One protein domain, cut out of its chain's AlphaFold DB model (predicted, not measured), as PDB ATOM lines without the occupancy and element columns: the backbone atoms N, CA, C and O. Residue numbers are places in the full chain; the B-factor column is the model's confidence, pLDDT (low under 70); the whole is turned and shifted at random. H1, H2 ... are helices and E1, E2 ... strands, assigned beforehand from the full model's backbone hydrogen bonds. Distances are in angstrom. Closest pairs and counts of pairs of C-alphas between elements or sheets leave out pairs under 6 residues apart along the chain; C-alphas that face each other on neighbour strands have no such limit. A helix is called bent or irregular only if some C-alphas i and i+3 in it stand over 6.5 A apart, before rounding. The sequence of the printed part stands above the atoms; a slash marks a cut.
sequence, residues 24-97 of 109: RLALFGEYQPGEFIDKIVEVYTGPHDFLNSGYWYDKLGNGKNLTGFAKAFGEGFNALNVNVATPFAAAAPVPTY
ATOM      1  N   ARG A  24     -18.810 -48.038 -45.980       82.44
ATOM      2  CA  ARG A  24     -19.035 -49.476 -45.876       82.44
ATOM      3  C   ARG A  24     -20.023 -49.765 -44.760       82.44
ATOM      4  O   ARG A  24     -19.836 -49.333 -43.630       82.44
ATOM      5  N   LEU A  25     -21.057 -50.534 -45.075       78.94
ATOM      6  CA  LEU A  25     -21.950 -51.124 -44.084       78.94
ATOM      7  C   LEU A  25     -21.511 -52.559 -43.816       78.94
ATOM      8  O   LEU A  25     -21.276 -53.326 -44.751       78.94
ATOM      9  N   ALA A  26     -21.454 -52.956 -42.544       77.69
ATOM     10  CA  ALA A  26     -21.015 -54.298 -42.159       77.69
ATOM     11  C   ALA A  26     -21.843 -55.416 -42.823       77.69
ATOM     12  O   ALA A  26     -21.302 -56.470 -43.142       77.69
ATOM     13  N   LEU A  27     -23.138 -55.168 -43.061       75.50
ATOM     14  CA  LEU A  27     -24.072 -56.141 -43.639       75.50
ATOM     15  C   LEU A  27     -24.284 -56.001 -45.154       75.50
ATOM     16  O   LEU A  27     -24.729 -56.959 -45.779       75.50
ATOM     17  N   PHE A  28     -23.986 -54.837 -45.739       75.31
ATOM     18  CA  PHE A  28     -24.323 -54.534 -47.141       75.31
ATOM     19  C   PHE A  28     -23.105 -54.255 -48.030       75.31
ATOM     20  O   PHE A  28     -23.261 -54.113 -49.237       75.31
ATOM     21  N   GLY A  29     -21.896 -54.234 -47.462       78.88
ATOM     22  CA  GLY A  29     -20.671 -53.979 -48.211       78.88
ATOM     23  C   GLY A  29     -20.418 -52.492 -48.454       78.88
ATOM     24  O   GLY A  29     -20.912 -51.632 -47.722       78.88
ATOM     25  N   GLU A  30     -19.563 -52.209 -49.429       86.31
ATOM     26  CA  GLU A  30     -19.164 -50.851 -49.807       86.31
ATOM     27  C   GLU A  30     -20.263 -50.161 -50.622       86.31
ATOM     28  O   GLU A  30     -20.959 -50.808 -51.403       86.31
ATOM     29  N   TYR A  31     -20.395 -48.847 -50.456       78.12
ATOM     30  CA  TYR A  31     -21.278 -47.999 -51.250       78.12
ATOM     31  C   TYR A  31     -20.551 -46.720 -51.683       78.12
ATOM     32  O   TYR A  31     -19.610 -46.259 -51.025       78.12
ATOM     33  N   GLN A  32     -20.987 -46.149 -52.802       82.56
ATOM     34  CA  GLN A  32     -20.453 -44.912 -53.375       82.56
ATOM     35  C   GLN A  32     -21.399 -43.723 -53.163       82.56
ATOM     36  O   GLN A  32     -22.615 -43.921 -53.075       82.56
ATOM     37  N   PRO A  33     -20.873 -42.482 -53.158       80.25
ATOM     38  CA  PRO A  33     -21.700 -41.285 -53.089       80.25
ATOM     39  C   PRO A  33     -22.790 -41.263 -54.170       80.25
ATOM     40  O   PRO A  33     -22.525 -41.489 -55.354       80.25
ATOM     41  N   GLY A  34     -24.023 -40.963 -53.770       77.25
ATOM     42  CA  GLY A  34     -25.200 -40.875 -54.634       77.25
ATOM     43  C   GLY A  34     -25.940 -42.194 -54.878       77.25
ATOM     44  O   GLY A  34     -27.033 -42.167 -55.465       77.25
ATOM     45  N   GLU A  35     -25.404 -43.330 -54.423       80.12
ATOM     46  CA  GLU A  35     -26.102 -44.614 -54.470       80.12
ATOM     47  C   GLU A  35     -27.314 -44.644 -53.529       80.12
ATOM     48  O   GLU A  35     -27.506 -43.799 -52.656       80.12
ATOM     49  N   PHE A  36     -28.189 -45.632 -53.717       79.00
ATOM     50  CA  PHE A  36     -29.374 -45.776 -52.874       79.00
ATOM     51  C   PHE A  36     -29.015 -45.992 -51.396       79.00
ATOM     52  O   PHE A  36     -29.642 -45.399 -50.521       79.00
ATOM     53  N   ILE A  37     -27.988 -46.803 -51.128       80.06
ATOM     54  CA  ILE A  37     -27.509 -47.077 -49.769       80.06
ATOM     55  C   ILE A  37     -26.881 -45.832 -49.140       80.06
ATOM     56  O   ILE A  37     -27.195 -45.531 -47.993       80.06
ATOM     57  N   ASP A  38     -26.080 -45.079 -49.898       79.94
ATOM     58  CA  ASP A  38     -25.512 -43.799 -49.461       79.94
ATOM     59  C   ASP A  38     -26.603 -42.844 -48.967       79.94
ATOM     60  O   ASP A  38     -26.566 -42.388 -47.831       79.94
ATOM     61  N   LYS A  39     -27.667 -42.667 -49.756       78.75
ATOM     62  CA  LYS A  39     -28.803 -41.808 -49.387       78.75
ATOM     63  C   LYS A  39     -29.534 -42.283 -48.137       78.75
ATOM     64  O   LYS A  39     -29.981 -41.459 -47.346       78.75
ATOM     65  N   ILE A  40     -29.689 -43.598 -47.957       80.88
ATOM     66  CA  ILE A  40     -30.261 -44.133 -46.714       80.88
ATOM     67  C   ILE A  40     -29.370 -43.729 -45.543       80.88
ATOM     68  O   ILE A  40     -29.886 -43.199 -44.568       80.88
ATOM     69  N   VAL A  41     -28.055 -43.932 -45.643       81.81
ATOM     70  CA  VAL A  41     -27.107 -43.568 -44.583       81.81
ATOM     71  C   VAL A  41     -27.131 -42.059 -44.312       81.81
ATOM     72  O   VAL A  41     -27.217 -41.655 -43.153       81.81
ATOM     73  N   GLU A  42     -27.160 -41.218 -45.350       81.00
ATOM     74  CA  GLU A  42     -27.244 -39.757 -45.229       81.00
ATOM     75  C   GLU A  42     -28.480 -39.295 -44.452       81.00
ATOM     76  O   GLU A  42     -28.383 -38.381 -43.635       81.00
ATOM     77  N   VAL A  43     -29.630 -39.952 -44.624       83.00
ATOM     78  CA  VAL A  43     -30.855 -39.620 -43.879       83.00
ATOM     79  C   VAL A  43     -30.686 -39.840 -42.368       83.00
ATOM     80  O   VAL A  43     -31.285 -39.112 -41.571       83.00
ATOM     81  N   TYR A  44     -29.845 -40.792 -41.952       83.56
ATOM     82  CA  TYR A  44     -29.539 -40.998 -40.536       83.56
ATOM     83  C   TYR A  44     -28.561 -39.957 -39.981       83.56
ATOM     84  O   TYR A  44     -28.662 -39.663 -38.794       83.56
ATOM     85  N   THR A  45     -27.672 -39.371 -40.796       79.62
ATOM     86  CA  THR A  45     -26.592 -38.481 -40.309       79.62
ATOM     87  C   THR A  45     -27.110 -37.314 -39.469       79.62
ATOM     88  O   THR A  45     -26.652 -37.116 -38.351       79.62
ATOM     89  N   GLY A  46     -28.140 -36.597 -39.928       80.19
ATOM     90  CA  GLY A  46     -28.684 -35.441 -39.203       80.19
ATOM     91  C   GLY A  46     -29.245 -35.783 -37.813       80.19
ATOM     92  O   GLY A  46     -28.761 -35.253 -36.809       80.19
ATOM     93  N   PRO A  47     -30.263 -36.660 -37.710       84.19
ATOM     94  CA  PRO A  47     -30.813 -37.064 -36.416       84.19
ATOM     95  C   PRO A  47     -29.788 -37.761 -35.509       84.19
ATOM     96  O   PRO A  47     -29.794 -37.540 -34.300       84.19
ATOM     97  N   HIS A  48     -28.901 -38.583 -36.076       83.00
ATOM     98  CA  HIS A  48     -27.862 -39.296 -35.329       83.00
ATOM     99  C   HIS A  48     -26.828 -38.340 -34.724       83.00
ATOM    100  O   HIS A  48     -26.566 -38.416 -33.521       83.00
ATOM    101  N   ASP A  49     -26.329 -37.378 -35.501       81.25
ATOM    102  CA  ASP A  49     -25.386 -36.361 -35.027       81.25
ATOM    103  C   ASP A  49     -26.029 -35.453 -33.973       81.25
ATOM    104  O   ASP A  49     -25.409 -35.145 -32.950       81.25
ATOM    105  N   PHE A  50     -27.305 -35.083 -34.150       85.06
ATOM    106  CA  PHE A  50     -28.049 -34.315 -33.148       85.06
ATOM    107  C   PHE A  50     -28.146 -35.062 -31.812       85.06
ATOM    108  O   PHE A  50     -27.886 -34.477 -30.760       85.06
ATOM    109  N   LEU A  51     -28.467 -36.357 -31.831       85.62
ATOM    110  CA  LEU A  51     -28.551 -37.175 -30.616       85.62
ATOM    111  C   LEU A  51     -27.176 -37.404 -29.969       85.62
ATOM    112  O   LEU A  51     -27.064 -37.472 -28.743       85.62
ATOM    113  N   ASN A  52     -26.114 -37.467 -30.774       84.06
ATOM    114  CA  ASN A  52     -24.742 -37.592 -30.294       84.06
ATOM    115  C   ASN A  52     -24.132 -36.270 -29.798       84.06
ATOM    116  O   ASN A  52     -23.181 -36.317 -29.009       84.06
ATOM    117  N   SER A  53     -24.679 -35.114 -30.198       84.38
ATOM    118  CA  SER A  53     -24.185 -33.757 -29.888       84.38
ATOM    119  C   SER A  53     -23.807 -33.558 -28.417       84.38
ATOM    120  O   SER A  53     -22.713 -33.080 -28.111       84.38
ATOM    121  N   GLY A  54     -24.657 -34.005 -27.487       84.56
ATOM    122  CA  GLY A  54     -24.447 -33.816 -26.050       84.56
ATOM    123  C   GLY A  54     -23.238 -34.568 -25.479       84.56
ATOM    124  O   GLY A  54     -22.622 -34.108 -24.513       84.56
ATOM    125  N   TYR A  55     -22.862 -35.699 -26.079       88.12
ATOM    126  CA  TYR A  55     -21.794 -36.556 -25.566       88.12
ATOM    127  C   TYR A  55     -20.519 -36.461 -26.406       88.12
ATOM    128  O   TYR A  55     -19.453 -36.153 -25.868       88.12
ATOM    129  N   TRP A  56     -20.637 -36.637 -27.719       85.81
ATOM    130  CA  TRP A  56     -19.505 -36.762 -28.634       85.81
ATOM    131  C   TRP A  56     -18.914 -35.437 -29.095       85.81
ATOM    132  O   TRP A  56     -17.750 -35.425 -29.485       85.81
ATOM    133  N   TYR A  57     -19.652 -34.329 -28.995       85.75
ATOM    134  CA  TYR A  57     -19.210 -33.044 -29.532       85.75
ATOM    135  C   TYR A  57     -19.037 -31.980 -28.447       85.75
ATOM    136  O   TYR A  57     -19.704 -31.993 -27.408       85.75
ATOM    137  N   ASP A  58     -18.072 -31.084 -28.640       87.19
ATOM    138  CA  ASP A  58     -17.899 -29.888 -27.822       87.19
ATOM    139  C   ASP A  58     -18.928 -28.801 -28.191       87.19
ATOM    140  O   ASP A  58     -19.777 -28.974 -29.065       87.19
ATOM    141  N   LYS A  59     -18.870 -27.651 -27.510       84.88
ATOM    142  CA  LYS A  59     -19.804 -26.536 -27.748       84.88
ATOM    143  C   LYS A  59     -19.661 -25.891 -29.133       84.88
ATOM    144  O   LYS A  59     -20.537 -25.127 -29.523       84.88
ATOM    145  N   LEU A  60     -18.556 -26.146 -29.828       86.25
ATOM    146  CA  LEU A  60     -18.281 -25.665 -31.179       86.25
ATOM    147  C   LEU A  60     -18.645 -26.719 -32.239       86.25
ATOM    148  O   LEU A  60     -18.531 -26.435 -33.427       86.25
ATOM    149  N   GLY A  61     -19.091 -27.909 -31.823       78.94
ATOM    150  CA  GLY A  61     -19.414 -29.020 -32.713       78.94
ATOM    151  C   GLY A  61     -18.211 -29.885 -33.099       78.94
ATOM    152  O   GLY A  61     -18.340 -30.720 -33.987       78.94
ATOM    153  N   ASN A  62     -17.049 -29.733 -32.454       85.38
ATOM    154  CA  ASN A  62     -15.899 -30.606 -32.716       85.38
ATOM    155  C   ASN A  62     -16.023 -31.916 -31.941       85.38
ATOM    156  O   ASN A  62     -16.471 -31.923 -30.794       85.38
ATOM    157  N   GLY A  63     -15.547 -33.018 -32.523       83.44
ATOM    158  CA  GLY A  63     -15.461 -34.299 -31.825       83.44
ATOM    159  C   GLY A  63     -14.561 -34.217 -30.587       83.44
ATOM    160  O   GLY A  63     -13.408 -33.787 -30.663       83.44
ATOM    161  N   LYS A  64     -15.071 -34.648 -29.433       87.06
ATOM    162  CA  LYS A  64     -14.289 -34.777 -28.200       87.06
ATOM    163  C   LYS A  64     -13.337 -35.965 -28.313       87.06
ATOM    164  O   LYS A  64     -13.732 -37.052 -28.730       87.06
ATOM    165  N   ASN A  65     -12.103 -35.796 -27.840       88.19
ATOM    166  CA  ASN A  65     -11.157 -36.904 -27.722       88.19
ATOM    167  C   ASN A  65     -11.440 -37.725 -26.450       88.19
ATOM    168  O   ASN A  65     -10.808 -37.533 -25.410       88.19
ATOM    169  N   LEU A  66     -12.452 -38.594 -26.515       87.44
ATOM    170  CA  LEU A  66     -12.830 -39.481 -25.415       87.44
ATOM    171  C   LEU A  66     -11.899 -40.697 -25.354       87.44
ATOM    172  O   LEU A  66     -11.598 -41.315 -26.374       87.44
ATOM    173  N   THR A  67     -11.486 -41.087 -24.147       89.81
ATOM    174  CA  THR A  67     -10.591 -42.232 -23.920       89.81
ATOM    175  C   THR A  67     -11.132 -43.170 -22.837       89.81
ATOM    176  O   THR A  67     -12.013 -42.810 -22.050       89.81
ATOM    177  N   GLY A  68     -10.638 -44.413 -22.819       91.69
ATOM    178  CA  GLY A  68     -11.000 -45.418 -21.816       91.69
ATOM    179  C   GLY A  68     -12.507 -45.694 -21.745       91.69
ATOM    180  O   GLY A  68     -13.170 -45.869 -22.768       91.69
ATOM    181  N   PHE A  69     -13.053 -45.709 -20.527       89.75
ATOM    182  CA  PHE A  69     -14.474 -45.977 -20.287       89.75
ATOM    183  C   PHE A  69     -15.401 -44.969 -20.980       89.75
ATOM    184  O   PHE A  69     -16.442 -45.357 -21.502       89.75
ATOM    185  N   ALA A  70     -15.014 -43.690 -21.047       86.06
ATOM    186  CA  ALA A  70     -15.828 -42.666 -21.697       86.06
ATOM    187  C   ALA A  70     -15.986 -42.933 -23.203       86.06
ATOM    188  O   ALA A  70     -17.067 -42.726 -23.755       86.06
ATOM    189  N   LYS A  71     -14.942 -43.452 -23.859       87.19
ATOM    190  CA  LYS A  71     -15.018 -43.874 -25.263       87.19
ATOM    191  C   LYS A  71     -15.944 -45.077 -25.427       87.19
ATOM    192  O   LYS A  71     -16.852 -45.024 -26.244       87.19
ATOM    193  N   ALA A  72     -15.771 -46.112 -24.602       85.19
ATOM    194  CA  ALA A  72     -16.584 -47.328 -24.671       85.19
ATOM    195  C   ALA A  72     -18.079 -47.050 -24.422       85.19
ATOM    196  O   ALA A  72     -18.938 -47.530 -25.158       85.19
ATOM    197  N   PHE A  73     -18.397 -46.223 -23.420       87.56
ATOM    198  CA  PHE A  73     -19.766 -45.764 -23.184       87.56
ATOM    199  C   PHE A  73     -20.297 -44.966 -24.379       87.56
ATOM    200  O   PHE A  73     -21.417 -45.201 -24.828       87.56
ATOM    201  N   GLY A  74     -19.477 -44.062 -24.921       84.69
ATOM    202  CA  GLY A  74     -19.815 -43.288 -26.109       84.69
ATOM    203  C   GLY A  74     -20.150 -44.159 -27.303       84.69
ATOM    204  O   GLY A  74     -21.110 -43.867 -28.002       84.69
ATOM    205  N   GLU A  75     -19.384 -45.220 -27.545       84.12
ATOM    206  CA  GLU A  75     -19.594 -46.134 -28.671       84.12
ATOM    207  C   GLU A  75     -20.899 -46.925 -28.507       84.12
ATOM    208  O   GLU A  75     -21.666 -47.050 -29.462       84.12
ATOM    209  N   GLY A  76     -21.209 -47.379 -27.288       82.69
ATOM    210  CA  GLY A  76     -22.499 -48.004 -26.983       82.69
ATOM    211  C   GLY A  76     -23.678 -47.042 -27.158       82.69
ATOM    212  O   GLY A  76     -24.680 -47.384 -27.787       82.69
ATOM    213  N   PHE A  77     -23.541 -45.812 -26.659       82.69
ATOM    214  CA  PHE A  77     -24.538 -44.753 -26.828       82.69
ATOM    215  C   PHE A  77     -24.733 -44.380 -28.308       82.69
ATOM    216  O   PHE A  77     -25.863 -44.268 -28.777       82.69
ATOM    217  N   ASN A  78     -23.636 -44.288 -29.062       82.44
ATOM    218  CA  ASN A  78     -23.614 -44.008 -30.495       82.44
ATOM    219  C   ASN A  78     -24.410 -45.050 -31.297       82.44
ATOM    220  O   ASN A  78     -25.187 -44.694 -32.182       82.44
ATOM    221  N   ALA A  79     -24.248 -46.334 -30.963       81.81
ATOM    222  CA  ALA A  79     -24.996 -47.421 -31.592       81.81
ATOM    223  C   ALA A  79     -26.493 -47.378 -31.236       81.81
ATOM    224  O   ALA A  79     -27.346 -47.572 -32.104       81.81
ATOM    225  N   LEU A  80     -26.835 -47.088 -29.976       84.38
ATOM    226  CA  LEU A  80     -28.231 -46.969 -29.541       84.38
ATOM    227  C   LEU A  80     -28.958 -45.807 -30.225       84.38
ATOM    228  O   LEU A  80     -30.122 -45.960 -30.601       84.38
ATOM    229  N   ASN A  81     -28.272 -44.684 -30.441       85.75
ATOM    230  CA  ASN A  81     -28.850 -43.500 -31.072       85.75
ATOM    231  C   ASN A  81     -29.339 -43.743 -32.498       85.75
ATOM    232  O   ASN A  81     -30.256 -43.053 -32.927       85.75
ATOM    233  N   VAL A  82     -28.823 -44.747 -33.212       81.62
ATOM    234  CA  VAL A  82     -29.362 -45.135 -34.526       81.62
ATOM    235  C   VAL A  82     -30.821 -45.564 -34.414       81.62
ATOM    236  O   VAL A  82     -31.652 -45.112 -35.193       81.62
ATOM    237  N   ASN A  83     -31.162 -46.369 -33.404       84.81
ATOM    238  CA  ASN A  83     -32.540 -46.819 -33.195       84.81
ATOM    239  C   ASN A  83     -33.469 -45.659 -32.824       84.81
ATOM    240  O   ASN A  83     -34.628 -45.630 -33.233       84.81
ATOM    241  N   VAL A  84     -32.956 -44.695 -32.055       85.31
ATOM    242  CA  VAL A  84     -33.696 -43.484 -31.677       85.31
ATOM    243  C   VAL A  84     -33.835 -42.528 -32.868       85.31
ATOM    244  O   VAL A  84     -34.856 -41.859 -32.994       85.31
ATOM    245  N   ALA A  85     -32.851 -42.501 -33.769       85.00
ATOM    246  CA  ALA A  85     -32.876 -41.740 -35.012       85.00
ATOM    247  C   ALA A  85     -33.866 -42.319 -36.035       85.00
ATOM    248  O   ALA A  85     -34.459 -41.548 -36.786       85.00
ATOM    249  N   THR A  86     -34.099 -43.639 -36.043       84.94
ATOM    250  CA  THR A  86     -34.977 -44.341 -36.998       84.94
ATOM    251  C   THR A  86     -36.330 -43.667 -37.254       84.94
ATOM    252  O   THR A  86     -36.645 -43.454 -38.422       84.94
ATOM    253  N   PRO A  87     -37.156 -43.295 -36.253       81.50
ATOM    254  CA  PRO A  87     -38.434 -42.631 -36.524       81.50
ATOM    255  C   PRO A  87     -38.281 -41.270 -37.221       81.50
ATOM    256  O   PRO A  87     -39.120 -40.917 -38.046       81.50
ATOM    257  N   PHE A  88     -37.213 -40.521 -36.940       83.56
ATOM    258  CA  PHE A  88     -36.942 -39.229 -37.580       83.56
ATOM    259  C   PHE A  88     -36.384 -39.406 -38.992       83.56
ATOM    260  O   PHE A  88     -36.808 -38.711 -39.910       83.56
ATOM    261  N   ALA A  89     -35.488 -40.378 -39.173       82.12
ATOM    262  CA  ALA A  89     -34.972 -40.790 -40.472       82.12
ATOM    263  C   ALA A  89     -36.105 -41.291 -41.387       82.12
ATOM    264  O   ALA A  89     -36.199 -40.894 -42.542       82.12
ATOM    265  N   ALA A  90     -37.023 -42.104 -40.861       79.75
ATOM    266  CA  ALA A  90     -38.174 -42.613 -41.606       79.75
ATOM    267  C   ALA A  90     -39.208 -41.524 -41.939       79.75
ATOM    268  O   ALA A  90     -39.892 -41.619 -42.955       79.75
ATOM    269  N   ALA A  91     -39.333 -40.502 -41.086       79.31
ATOM    270  CA  ALA A  91     -40.199 -39.350 -41.325       79.31
ATOM    271  C   ALA A  91     -39.563 -38.299 -42.249       79.31
ATOM    272  O   ALA A  91     -40.267 -37.402 -42.722       79.31
ATOM    273  N   ALA A  92     -38.252 -38.384 -42.505       68.50
ATOM    274  CA  ALA A  92     -37.589 -37.481 -43.423       68.50
ATOM    275  C   ALA A  92     -38.175 -37.688 -44.828       68.50
ATOM    276  O   ALA A  92     -38.267 -38.829 -45.296       68.50
ATOM    277  N   PRO A  93     -38.577 -36.613 -45.527       61.66
ATOM    278  CA  PRO A  93     -38.922 -36.728 -46.929       61.66
ATOM    279  C   PRO A  93     -37.663 -37.201 -47.648       61.66
ATOM    280  O   PRO A  93     -36.713 -36.435 -47.797       61.66
ATOM    281  N   VAL A  94     -37.635 -38.473 -48.052       57.41
ATOM    282  CA  VAL A  94     -36.568 -39.001 -48.901       57.41
ATOM    283  C   VAL A  94     -36.556 -38.091 -50.133       57.41
ATOM    284  O   VAL A  94     -37.568 -38.059 -50.841       57.41
ATOM    285  N   PRO A  95     -35.513 -37.267 -50.347       53.38
ATOM    286  CA  PRO A  95     -35.595 -36.150 -51.277       53.38
ATOM    287  C   PRO A  95     -35.995 -36.632 -52.668       53.38
ATOM    288  O   PRO A  95     -35.614 -37.727 -53.078       53.38
ATOM    289  N   THR A  96     -36.707 -35.782 -53.407       49.75
ATOM    290  CA  THR A  96     -37.143 -35.927 -54.814       49.75
ATOM    291  C   THR A  96     -36.122 -36.577 -55.765       49.75
ATOM    292  O   THR A  96     -36.505 -37.183 -56.763       49.75
ATOM    293  N   TYR A  97     -34.838 -36.566 -55.410       49.00
ATOM    294  CA  TYR A  97     -33.761 -37.354 -56.012       49.00
ATOM    295  C   TYR A  97     -34.014 -38.874 -56.127       49.00
ATOM    296  O   TYR A  97     -33.469 -39.506 -57.034       49.00
TER     297      TYR A  97
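Overview. This is residues 24 to 97 of the 109 residues of an uncharacterized protein of Sulfurirhabdus autotrophica (UniProt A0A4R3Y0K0). Two long, kinked helices, H2 and H1, cross as a loose X and make the body of an elongated domain. A long loop, residues 57 to 67, joins the end of H1 to the start of H2, and at the far end from that loop a small strand turn, residues 24 to 31 with E1 in it, sits by the first part of H1. You have 74 printed residues with one named strand and two named helices, in the order E1, H1, H2; the class is mostly helix. The whole is only just loose, close to compact, with a radius of gyration of the C-alphas of 13.9 A, and the C-alphas span 40 by 25 by 21 A.

Arrangement. Start with the longest helix, H2, residues 68 to 91. Then look for H1, residues 36 to 56: the two helices touch, with 19 pairs of C-alphas within 8 A, and the closest C-alphas are those of Pro 47 and Ala 85, 5.3 A apart. Their lines stand at a steep tilt of 51 degrees, and they run opposite ways. H1 has a kink of 51 degrees near residue 50, and H2 has a kink of 37 degrees near residue 85. Both are only just irregular: C-alphas 51 and 54 of H1 are 7.0 A apart, and C-alphas 84 and 87 of H2 are 6.8 A apart. Along the backbones, 12 of 17 O i to N i+4 pairs in H1 and 16 of 20 in H2 are within hydrogen-bond range. Now turn to E1, residues 29 to 31, which pairs with no named strand; its residues 29 to 30 pair with residues 24 to 25, antiparallel. The closest C-alphas of E1 and H1 are those of Tyr 31 and Asp 38, 6.2 A apart. E1 and H2 are apart.

Along the chain. Find C-alpha 68 at (-11.000, -45.418, -21.816); from there H2 runs 35.6 A to C-alpha 91 at (-40.199, -39.350, -41.325). Find C-alpha 36 at (-29.374, -45.776, -52.874), where H1 begins; it measures 27.7 A from first to last C-alpha. E1 is short, from Gly 29 to Tyr 31.

Size, cuts and confidence. The two C-alphas farthest apart in the domain are those of Gly 68 and Thr 96, at 43.2 A. The printed part runs from residue 24 to residue 97 and has no cut. The link from E1 to H1, with 4 residues, is tight, and the link from H1 to H2, with 11 residues, is long. Look at the B-factor column for confidence: the mean pLDDT of the printed part is 81.0, and residues 92 to 97, after H2, are under 70 in this model.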